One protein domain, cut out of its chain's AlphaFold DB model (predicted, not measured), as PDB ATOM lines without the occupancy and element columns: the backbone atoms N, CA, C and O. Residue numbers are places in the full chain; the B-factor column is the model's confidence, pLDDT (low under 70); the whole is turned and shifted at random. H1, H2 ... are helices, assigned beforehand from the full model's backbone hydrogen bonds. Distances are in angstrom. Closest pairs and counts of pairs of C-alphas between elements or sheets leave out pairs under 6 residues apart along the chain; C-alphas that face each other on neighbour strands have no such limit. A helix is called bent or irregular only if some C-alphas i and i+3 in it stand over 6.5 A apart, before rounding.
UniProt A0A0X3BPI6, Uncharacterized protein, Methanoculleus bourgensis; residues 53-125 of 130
ATOM      1  N   THR A  53     328.198 135.799 246.974       94.38
ATOM      2  CA  THR A  53     328.090 137.213 247.321       94.38
ATOM      3  C   THR A  53     328.729 138.046 246.215       94.38
ATOM      4  O   THR A  53     329.835 137.739 245.779       94.38
ATOM      5  N   CYS A  54     328.036 139.092 245.773       96.25
ATOM      6  CA  CYS A  54     328.549 140.092 244.843       96.25
ATOM      7  C   CYS A  54     327.989 141.456 245.234       96.25
ATOM      8  O   CYS A  54     326.772 141.603 245.350       96.25
ATOM      9  N   LEU A  55     328.877 142.431 245.432       96.50
ATOM     10  CA  LEU A  55     328.543 143.796 245.848       96.50
ATOM     11  C   LEU A  55     329.060 144.853 244.865       96.50
ATOM     12  O   LEU A  55     329.274 146.003 245.250       96.50
ATOM     13  N   ILE A  56     329.286 144.478 243.604       97.44
ATOM     14  CA  ILE A  56     329.855 145.377 242.591       97.44
ATOM     15  C   ILE A  56     328.960 146.599 242.314       97.44
ATOM     16  O   ILE A  56     329.451 147.712 242.175       97.44
ATOM     17  N   ASP A  57     327.640 146.425 242.346       95.62
ATOM     18  CA  ASP A  57     326.637 147.491 242.234       95.62
ATOM     19  C   ASP A  57     326.495 148.329 243.515       95.62
ATOM     20  O   ASP A  57     325.944 149.428 243.499       95.62
ATOM     21  N   HIS A  58     327.035 147.845 244.633       95.19
ATOM     22  CA  HIS A  58     327.087 148.575 245.896       95.19
ATOM     23  C   HIS A  58     328.381 149.379 246.081       95.19
ATOM     24  O   HIS A  58     328.509 150.076 247.091       95.19
ATOM     25  N   LEU A  59     329.310 149.348 245.118       96.06
ATOM     26  CA  LEU A  59     330.554 150.121 245.172       96.06
ATOM     27  C   LEU A  59     330.356 151.623 245.452       96.06
ATOM     28  O   LEU A  59     331.086 152.124 246.308       96.06
ATOM     29  N   PRO A  60     329.363 152.340 244.874       95.44
ATOM     30  CA  PRO A  60     329.130 153.748 245.208       95.44
ATOM     31  C   PRO A  60     328.885 153.965 246.704       95.44
ATOM     32  O   PRO A  60     329.435 154.878 247.315       95.44
ATOM     33  N   ARG A  61     328.091 153.080 247.317       93.88
ATOM     34  CA  ARG A  61     327.771 153.137 248.746       93.88
ATOM     35  C   ARG A  61     328.979 152.766 249.603       93.88
ATOM     36  O   ARG A  61     329.224 153.434 250.598       93.88
ATOM     37  N   ILE A  62     329.713 151.718 249.229       94.25
ATOM     38  CA  ILE A  62     330.910 151.245 249.946       94.25
ATOM     39  C   ILE A  62     331.985 152.337 249.970       94.25
ATOM     40  O   ILE A  62     332.530 152.635 251.029       94.25
ATOM     41  N   ILE A  63     332.239 152.978 248.826       93.19
ATOM     42  CA  ILE A  63     333.179 154.100 248.719       93.19
ATOM     43  C   ILE A  63     332.677 155.288 249.551       93.19
ATOM     44  O   ILE A  63     333.437 155.856 250.331       93.19
ATOM     45  N   GLY A  64     331.381 155.610 249.470       93.94
ATOM     46  CA  GLY A  64     330.765 156.672 250.273       93.94
ATOM     47  C   GLY A  64     330.812 156.447 251.793       93.94
ATOM     48  O   GLY A  64     330.676 157.404 252.547       93.94
ATOM     49  N   MET A  65     331.030 155.210 252.256       93.69
ATOM     50  CA  MET A  65     331.232 154.880 253.674       93.69
ATOM     51  C   MET A  65     332.671 155.119 254.161       93.69
ATOM     52  O   MET A  65     332.929 154.944 255.348       93.69
ATOM     53  N   GLY A  66     333.605 155.489 253.276       93.25
ATOM     54  CA  GLY A  66     335.019 155.661 253.625       93.25
ATOM     55  C   GLY A  66     335.770 154.340 253.812       93.25
ATOM     56  O   GLY A  66     336.706 154.269 254.598       93.25
ATOM     57  N   ILE A  67     335.342 153.265 253.139       92.19
ATOM     58  CA  ILE A  67     336.051 151.980 253.168       92.19
ATOM     59  C   ILE A  67     337.241 152.041 252.206       92.19
ATOM     60  O   ILE A  67     337.056 152.054 250.992       92.19
ATOM     61  N   ASP A  68     338.458 151.994 252.751       90.00
ATOM     62  CA  ASP A  68     339.699 152.111 251.965       90.00
ATOM     63  C   ASP A  68     340.076 150.836 251.195       90.00
ATOM     64  O   ASP A  68     340.871 150.874 250.257       90.00
ATOM     65  N   ALA A  69     339.532 149.681 251.597       92.25
ATOM     66  CA  ALA A  69     339.879 148.398 250.998       92.25
ATOM     67  C   ALA A  69     338.719 147.394 250.976       92.25
ATOM     68  O   ALA A  69     338.011 147.155 251.968       92.25
ATOM     69  N   VAL A  70     338.596 146.707 249.842       94.81
ATOM     70  CA  VAL A  70     337.677 145.586 249.633       94.81
ATOM     71  C   VAL A  70     338.443 144.293 249.359       94.81
ATOM     72  O   VAL A  70     339.588 144.317 248.919       94.81
ATOM     73  N   ALA A  71     337.817 143.157 249.649       95.38
ATOM     74  CA  ALA A  71     338.400 141.832 249.505       95.38
ATOM     75  C   ALA A  71     337.512 140.937 248.637       95.38
ATOM     76  O   ALA A  71     336.282 140.987 248.718       95.38
ATOM     77  N   ILE A  72     338.163 140.094 247.841       96.19
ATOM     78  CA  ILE A  72     337.545 139.078 246.992       96.19
ATOM     79  C   ILE A  72     337.973 137.720 247.538       96.19
ATOM     80  O   ILE A  72     339.169 137.432 247.609       96.19
ATOM     81  N   ASP A  73     337.011 136.883 247.914       93.69
ATOM     82  CA  ASP A  73     337.279 135.498 248.272       93.69
ATOM     83  C   ASP A  73     337.244 134.621 247.017       93.69
ATOM     84  O   ASP A  73     336.186 134.301 246.474       93.69
ATOM     85  N   ALA A  74     338.435 134.248 246.551       92.81
ATOM     86  CA  ALA A  74     338.639 133.374 245.399       92.81
ATOM     87  C   ALA A  74     339.118 131.963 245.795       92.81
ATOM     88  O   ALA A  74     339.615 131.214 244.944       92.81
ATOM     89  N   ARG A  75     339.013 131.584 247.077       87.75
ATOM     90  CA  ARG A  75     339.432 130.254 247.545       87.75
ATOM     91  C   ARG A  75     338.672 129.171 246.778       87.75
ATOM     92  O   ARG A  75     337.456 129.227 246.638       87.75
ATOM     93  N   GLY A  76     339.400 128.188 246.247       83.06
ATOM     94  CA  GLY A  76     338.818 127.092 245.458       83.06
ATOM     95  C   GLY A  76     338.337 127.476 244.050       83.06
ATOM     96  O   GLY A  76     337.702 126.662 243.391       83.06
ATOM     97  N   ARG A  77     338.625 128.695 243.569       89.69
ATOM     98  CA  ARG A  77     338.184 129.179 242.242       89.69
ATOM     99  C   ARG A  77     339.281 129.252 241.190       89.69
ATOM    100  O   ARG A  77     338.992 129.395 240.002       89.69
ATOM    101  N   GLY A  78     340.528 129.122 241.625       90.00
ATOM    102  CA  GLY A  78     341.699 129.133 240.761       90.00
ATOM    103  C   GLY A  78     342.099 130.533 240.268       90.00
ATOM    104  O   GLY A  78     341.366 131.516 240.432       90.00
ATOM    105  N   PRO A  79     343.284 130.638 239.642       94.75
ATOM    106  CA  PRO A  79     343.901 131.919 239.296       94.75
ATOM    107  C   PRO A  79     343.114 132.714 238.246       94.75
ATOM    108  O   PRO A  79     343.056 133.940 238.322       94.75
ATOM    109  N   ARG A  80     342.467 132.034 237.287       95.19
ATOM    110  CA  ARG A  80     341.672 132.693 236.237       95.19
ATOM    111  C   ARG A  80     340.518 133.502 236.828       95.19
ATOM    112  O   ARG A  80     340.396 134.685 236.529       95.19
ATOM    113  N   TYR A  81     339.710 132.876 237.685       95.38
ATOM    114  CA  TYR A  81     338.584 133.549 238.331       95.38
ATOM    115  C   TYR A  81     339.067 134.714 239.199       95.38
ATOM    116  O   TYR A  81     338.528 135.812 239.092       95.38
ATOM    117  N   ALA A  82     340.121 134.506 239.998       96.94
ATOM    118  CA  ALA A  82     340.681 135.557 240.843       96.94
ATOM    119  C   ALA A  82     341.083 136.794 240.018       96.94
ATOM    120  O   ALA A  82     340.675 137.911 240.333       96.94
ATOM    121  N   GLY A  83     341.817 136.598 238.918       98.12
ATOM    122  CA  GLY A  83     342.245 137.692 238.045       98.12
ATOM    123  C   GLY A  83     341.104 138.357 237.270       98.12
ATOM    124  O   GLY A  83     341.162 139.553 236.992       98.12
ATOM    125  N   GLU A  84     340.063 137.616 236.891       98.06
ATOM    126  CA  GLU A  84     338.861 138.187 236.269       98.06
ATOM    127  C   GLU A  84     338.059 139.040 237.256       98.06
ATOM    128  O   GLU A  84     337.728 140.179 236.937       98.06
ATOM    129  N   MET A  85     337.816 138.537 238.468       98.25
ATOM    130  CA  MET A  85     337.081 139.277 239.494       98.25
ATOM    131  C   MET A  85     337.811 140.549 239.916       98.25
ATOM    132  O   MET A  85     337.190 141.605 239.991       98.25
ATOM    133  N   VAL A  86     339.131 140.486 240.124       98.25
ATOM    134  CA  VAL A  86     339.934 141.679 240.436       98.25
ATOM    135  C   VAL A  86     339.783 142.741 239.344       98.25
ATOM    136  O   VAL A  86     339.530 143.900 239.659       98.25
ATOM    137  N   ARG A  87     339.866 142.356 238.063       98.44
ATOM    138  CA  ARG A  87     339.694 143.293 236.941       98.44
ATOM    139  C   ARG A  87     338.303 143.927 236.916       98.44
ATOM    140  O   ARG A  87     338.205 145.134 236.725       98.44
ATOM    141  N   LEU A  88     337.250 143.139 237.136       98.50
ATOM    142  CA  LEU A  88     335.872 143.640 237.158       98.50
ATOM    143  C   LEU A  88     335.643 144.632 238.308       98.50
ATOM    144  O   LEU A  88     335.064 145.692 238.092       98.50
ATOM    145  N   TYR A  89     336.144 144.336 239.510       98.19
ATOM    146  CA  TYR A  89     336.011 145.246 240.652       98.19
ATOM    147  C   TYR A  89     336.841 146.523 240.493       98.19
ATOM    148  O   TYR A  89     336.362 147.593 240.859       98.19
ATOM    149  N   LEU A  90     338.043 146.444 239.914       97.88
ATOM    150  CA  LEU A  90     338.831 147.636 239.587       97.88
ATOM    151  C   LEU A  90     338.109 148.531 238.571       97.88
ATOM    152  O   LEU A  90     338.012 149.733 238.796       97.88
ATOM    153  N   ALA A  91     337.541 147.945 237.511       98.12
ATOM    154  CA  ALA A  91     336.731 148.683 236.541       98.12
ATOM    155  C   ALA A  91     335.491 149.318 237.195       98.12
ATOM    156  O   ALA A  91     335.142 150.454 236.887       98.12
ATOM    157  N   GLY A  92     334.853 148.619 238.138       97.94
ATOM    158  CA  GLY A  92     333.732 149.158 238.905       97.94
ATOM    159  C   GLY A  92     334.133 150.347 239.780       97.94
ATOM    160  O   GLY A  92     333.445 151.363 239.789       97.94
ATOM    161  N   ILE A  93     335.272 150.261 240.474       96.75
ATOM    162  CA  ILE A  93     335.814 151.373 241.270       96.75
ATOM    163  C   ILE A  93     336.108 152.577 240.368       96.75
ATOM    164  O   ILE A  93     335.709 153.696 240.685       96.75
ATOM    165  N   GLU A  94     336.757 152.354 239.225       97.06
ATOM    166  CA  GLU A  94     337.064 153.398 238.246       97.06
ATOM    167  C   GLU A  94     335.797 154.067 237.695       97.06
ATOM    168  O   GLU A  94     335.742 155.294 237.596       97.06
ATOM    169  N   ALA A  95     334.757 153.284 237.400       97.31
ATOM    170  CA  ALA A  95     333.461 153.785 236.955       97.31
ATOM    171  C   ALA A  95     332.809 154.702 238.005       97.31
ATOM    172  O   ALA A  95     332.356 155.798 237.674       97.31
ATOM    173  N   VAL A  96     332.840 154.315 239.287       96.50
ATOM    174  CA  VAL A  96     332.338 155.164 240.382       96.50
ATOM    175  C   VAL A  96     333.138 156.460 240.494       96.50
ATOM    176  O   VAL A  96     332.546 157.533 240.577       96.50
ATOM    177  N   VAL A  97     334.472 156.382 240.460       94.44
ATOM    178  CA  VAL A  97     335.354 157.558 240.562       94.44
ATOM    179  C   VAL A  97     335.134 158.537 239.403       94.44
ATOM    180  O   VAL A  97     335.194 159.747 239.601       94.44
ATOM    181  N   ARG A  98     334.842 158.032 238.199       95.88
ATOM    182  CA  ARG A  98     334.535 158.847 237.012       95.88
ATOM    183  C   ARG A  98     333.117 159.417 236.990       95.88
ATOM    184  O   ARG A  98     332.812 160.205 236.100       95.88
ATOM    185  N   GLY A  99     332.261 159.037 237.939       95.50
ATOM    186  CA  GLY A  99     330.858 159.443 237.949       95.50
ATOM    187  C   GLY A  99     330.002 158.726 236.902       95.50
ATOM    188  O   GLY A  99     328.972 159.261 236.503       95.50
ATOM    189  N   ASP A 100     330.399 157.522 236.480       94.94
ATOM    190  CA  ASP A 100     329.654 156.663 235.550       94.94
ATOM    191  C   ASP A 100     329.195 155.353 236.228       94.94
ATOM    192  O   ASP A 100     329.635 154.255 235.875       94.94
ATOM    193  N   PRO A 101     328.308 155.414 237.238       89.62
ATOM    194  CA  PRO A 101     327.813 154.211 237.903       89.62
ATOM    195  C   PRO A 101     326.929 153.338 236.995       89.62
ATOM    196  O   PRO A 101     326.653 152.198 237.358       89.62
ATOM    197  N   GLY A 102     326.504 153.827 235.820       91.56
ATOM    198  CA  GLY A 102     325.719 153.043 234.857       91.56
ATOM    199  C   GLY A 102     326.475 151.822 234.323       91.56
ATOM    200  O   GLY A 102     325.865 150.805 233.997       91.56
ATOM    201  N   MET A 103     327.811 151.872 234.324       95.12
ATOM    202  CA  MET A 103     328.664 150.739 233.960       95.12
ATOM    203  C   MET A 103     328.550 149.553 234.939       95.12
ATOM    204  O   MET A 103     328.870 148.418 234.580       95.12
ATOM    205  N   LEU A 104     328.091 149.779 236.175       97.19
ATOM    206  CA  LEU A 104     328.048 148.732 237.200       97.19
ATOM    207  C   LEU A 104     327.068 147.606 236.859       97.19
ATOM    208  O   LEU A 104     327.352 146.461 237.202       97.19
ATOM    209  N   ASP A 105     325.974 147.893 236.150       96.31
ATOM    210  CA  ASP A 105     325.021 146.864 235.716       96.31
ATOM    211  C   ASP A 105     325.657 145.910 234.694       96.31
ATOM    212  O   ASP A 105     325.552 144.690 234.825       96.31
ATOM    213  N   VAL A 106     326.422 146.455 233.743       97.25
ATOM    214  CA  VAL A 106     327.168 145.665 232.750       97.25
ATOM    215  C   VAL A 106     328.218 144.793 233.440       97.25
ATOM    216  O   VAL A 106     328.319 143.593 233.182       97.25
ATOM    217  N   LEU A 107     328.980 145.373 234.369       98.19
ATOM    218  CA  LEU A 107     329.990 144.632 235.124       98.19
ATOM    219  C   LEU A 107     329.361 143.556 236.018       98.19
ATOM    220  O   LEU A 107     329.927 142.476 236.173       98.19
ATOM    221  N   LYS A 108     328.183 143.817 236.589       97.75
ATOM    222  CA  LYS A 108     327.437 142.847 237.394       97.75
ATOM    223  C   LYS A 108     327.004 141.638 236.572       97.75
ATOM    224  O   LYS A 108     327.113 140.512 237.064       97.75
ATOM    225  N   ASP A 109     326.578 141.846 235.331       97.50
ATOM    226  CA  ASP A 109     326.276 140.750 234.412       97.50
ATOM    227  C   ASP A 109     327.534 139.939 234.070       97.50
ATOM    228  O   ASP A 109     327.506 138.708 234.141       97.50
ATOM    229  N   GLU A 110     328.672 140.593 233.825       97.94
ATOM    230  CA  GLU A 110     329.959 139.912 233.624       97.94
ATOM    231  C   GLU A 110     330.389 139.088 234.853       97.94
ATOM    232  O   GLU A 110     330.883 137.961 234.711       97.94
ATOM    233  N   VAL A 111     330.178 139.606 236.070       97.88
ATOM    234  CA  VAL A 111     330.423 138.849 237.307       97.88
ATOM    235  C   VAL A 111     329.505 137.628 237.369       97.88
ATOM    236  O   VAL A 111     329.968 136.521 237.651       97.88
ATOM    237  N   LYS A 112     328.214 137.798 237.061       96.62
ATOM    238  CA  LYS A 112     327.217 136.720 237.097       96.62
ATOM    239  C   LYS A 112     327.573 135.556 236.172       96.62
ATOM    240  O   LYS A 112     327.379 134.413 236.571       96.62
ATOM    241  N   GLN A 113     328.137 135.823 234.991       96.06
ATOM    242  CA  GLN A 113     328.571 134.776 234.048       96.06
ATOM    243  C   GLN A 113     329.749 133.931 234.557       96.06
ATOM    244  O   GLN A 113     329.960 132.809 234.102       96.06
ATOM    245  N   ARG A 114     330.531 134.460 235.501       94.75
ATOM    246  CA  ARG A 114     331.709 133.791 236.083       94.75
ATOM    247  C   ARG A 114     331.422 133.163 237.445       94.75
ATOM    248  O   ARG A 114     332.289 132.477 238.000       94.75
ATOM    249  N   ALA A 115     330.237 133.423 237.995       92.25
ATOM    250  CA  ALA A 115     329.850 133.001 239.324       92.25
ATOM    251  C   ALA A 115     329.318 131.554 239.364       92.25
ATOM    252  O   ALA A 115     328.704 131.061 238.419       92.25
ATOM    253  N   LEU A 116     329.506 130.876 240.492       89.12
ATOM    254  CA  LEU A 116     328.917 129.591 240.836       89.12
ATOM    255  C   LEU A 116     327.510 129.814 241.382       89.12
ATOM    256  O   LEU A 116     327.324 130.487 242.396       89.12
ATOM    257  N   GLY A 117     326.520 129.235 240.700       88.00
ATOM    258  CA  GLY A 117     325.119 129.271 241.128       88.00
ATOM    259  C   GLY A 117     324.480 130.666 241.114       88.00
ATOM    260  O   GLY A 117     323.403 130.858 241.676       88.00
ATOM    261  N   GLY A 118     325.110 131.630 240.435       93.50
ATOM    262  CA  GLY A 118     324.654 133.014 240.330       93.50
ATOM    263  C   GLY A 118     325.209 133.923 241.429       93.50
ATOM    264  O   GLY A 118     326.159 133.577 242.125       93.50
ATOM    265  N   ILE A 119     324.609 135.109 241.567       95.25
ATOM    266  CA  ILE A 119     325.064 136.158 242.489       95.25
ATOM    267  C   ILE A 119     323.938 136.698 243.371       95.25
ATOM    268  O   ILE A 119     322.773 136.728 242.970       95.25
ATOM    269  N   THR A 120     324.291 137.167 244.568       92.88
ATOM    270  CA  THR A 120     323.394 137.814 245.527       92.88
ATOM    271  C   THR A 120     324.096 138.948 246.279       92.88
ATOM    272  O   THR A 120     325.216 138.792 246.756       92.88
ATOM    273  N   GLY A 121     323.411 140.082 246.446       88.12
ATOM    274  CA  GLY A 121     323.796 141.140 247.395       88.12
ATOM    275  C   GLY A 121     323.073 141.025 248.745       88.12
ATOM    276  O   GLY A 121     323.281 141.825 249.655       88.12
ATOM    277  N   GLY A 122     322.192 140.026 248.898       76.25
ATOM    278  CA  GLY A 122     321.215 139.966 249.987       76.25
ATOM    279  C   GLY A 122     321.810 139.870 251.395       76.25
ATOM    280  O   GLY A 122     321.191 140.370 252.331       76.25
ATOM    281  N   HIS A 123     322.995 139.270 251.557       66.94
ATOM    282  CA  HIS A 123     323.679 139.196 252.858       66.94
ATOM    283  C   HIS A 123     324.143 140.575 253.345       66.94
ATOM    284  O   HIS A 123     324.097 140.857 254.536       66.94
ATOM    285  N   PHE A 124     324.538 141.456 252.424       69.69
ATOM    286  CA  PHE A 124     324.944 142.822 252.746       69.69
ATOM    287  C   PHE A 124     323.743 143.724 253.047       69.69
ATOM    288  O   PHE A 124     323.787 144.535 253.967       69.69
ATOM    289  N   VAL A 125     322.648 143.567 252.296       65.00
ATOM    290  CA  VAL A 125     321.457 144.426 252.428       65.00
ATOM    291  C   VAL A 125     320.669 144.145 253.709       65.00
ATOM    292  O   VAL A 125     320.098 145.070 254.279       65.00
TER     293      VAL A 125
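AT A GLANCE: This is residues 53 to 125 of the 130 residues of an uncharacterized protein of Methanoculleus bourgensis (UniProt A0A0X3BPI6). A helical hairpin, H2 and H3 side by side, has the short, irregular helix H1 packed slantwise over one side of it near its closed end. From H1 a long link, residues 65 to 77, runs back to the beginning of H2, and the small last helix H4 lies away from the other helices. The printed part has 73 residues with four named helices, H1 H2 H3 H4 in chain order, and no named strand; the class is all helix. It is compact, with a radius of gyration of the C-alphas of 11.9 A, and its spans are 32 by 21 by 20 A, only just elongated.

HOW THE PARTS SIT: H1, residues 56 to 64, is irregular: C-alphas 57 and 60 are 7.4 A apart. It touches H2, residues 78 to 97, with residues 89 to 96 of H2 alone; the closest C-alphas, those of Pro 60 and Val 96, are 6.0 A apart. These two run the same way at a steep tilt of 50 degrees. H1 also touches H3, residues 103 to 114, with residues 104 to 108 of H3 alone, closest at the C-alphas of Asp 57 and Leu 104, 5.4 A. They run opposite ways at a steep tilt of 48 degrees. H2 and H3 form a helical hairpin, touching at a shallow tilt of 10 degrees, opposite ways, with the closest C-alphas, Gly 92 and Leu 104, 5.9 A apart. With 1 of these 3 pairs at a shallow tilt, the helix packing is only just mostly crossed. H4, residues 122 to 125, is apart from H1, H2 and H3. Every O i to N i+4 pair is within hydrogen-bond range in H2, against 3 of 5 in H1 and 7 of 8 in H3; H4 is too short for such a pair.

IN THESE COORDINATES: H1 begins at C-alpha 56, (329.855, 145.377, 242.591), and spans 13.7 A. H2 measures 29.1 A from C-alpha 78 to C-alpha 97, at (335.354, 157.558, 240.562). H3 measures 17.3 A, and H4 measures 5.1 A, ending at C-alpha 125, (321.457, 144.426, 252.428).

THE WHOLE: The two C-alphas farthest apart, those of Gly 76 and Gly 99, are 34.2 A apart. The printed part has no cut. The link from H1 to H2 is long, that from H2 to H3 tight and that from H3 to H4 short. Mean pLDDT of the printed part is 93.4; residues 123 to 125 are under 70.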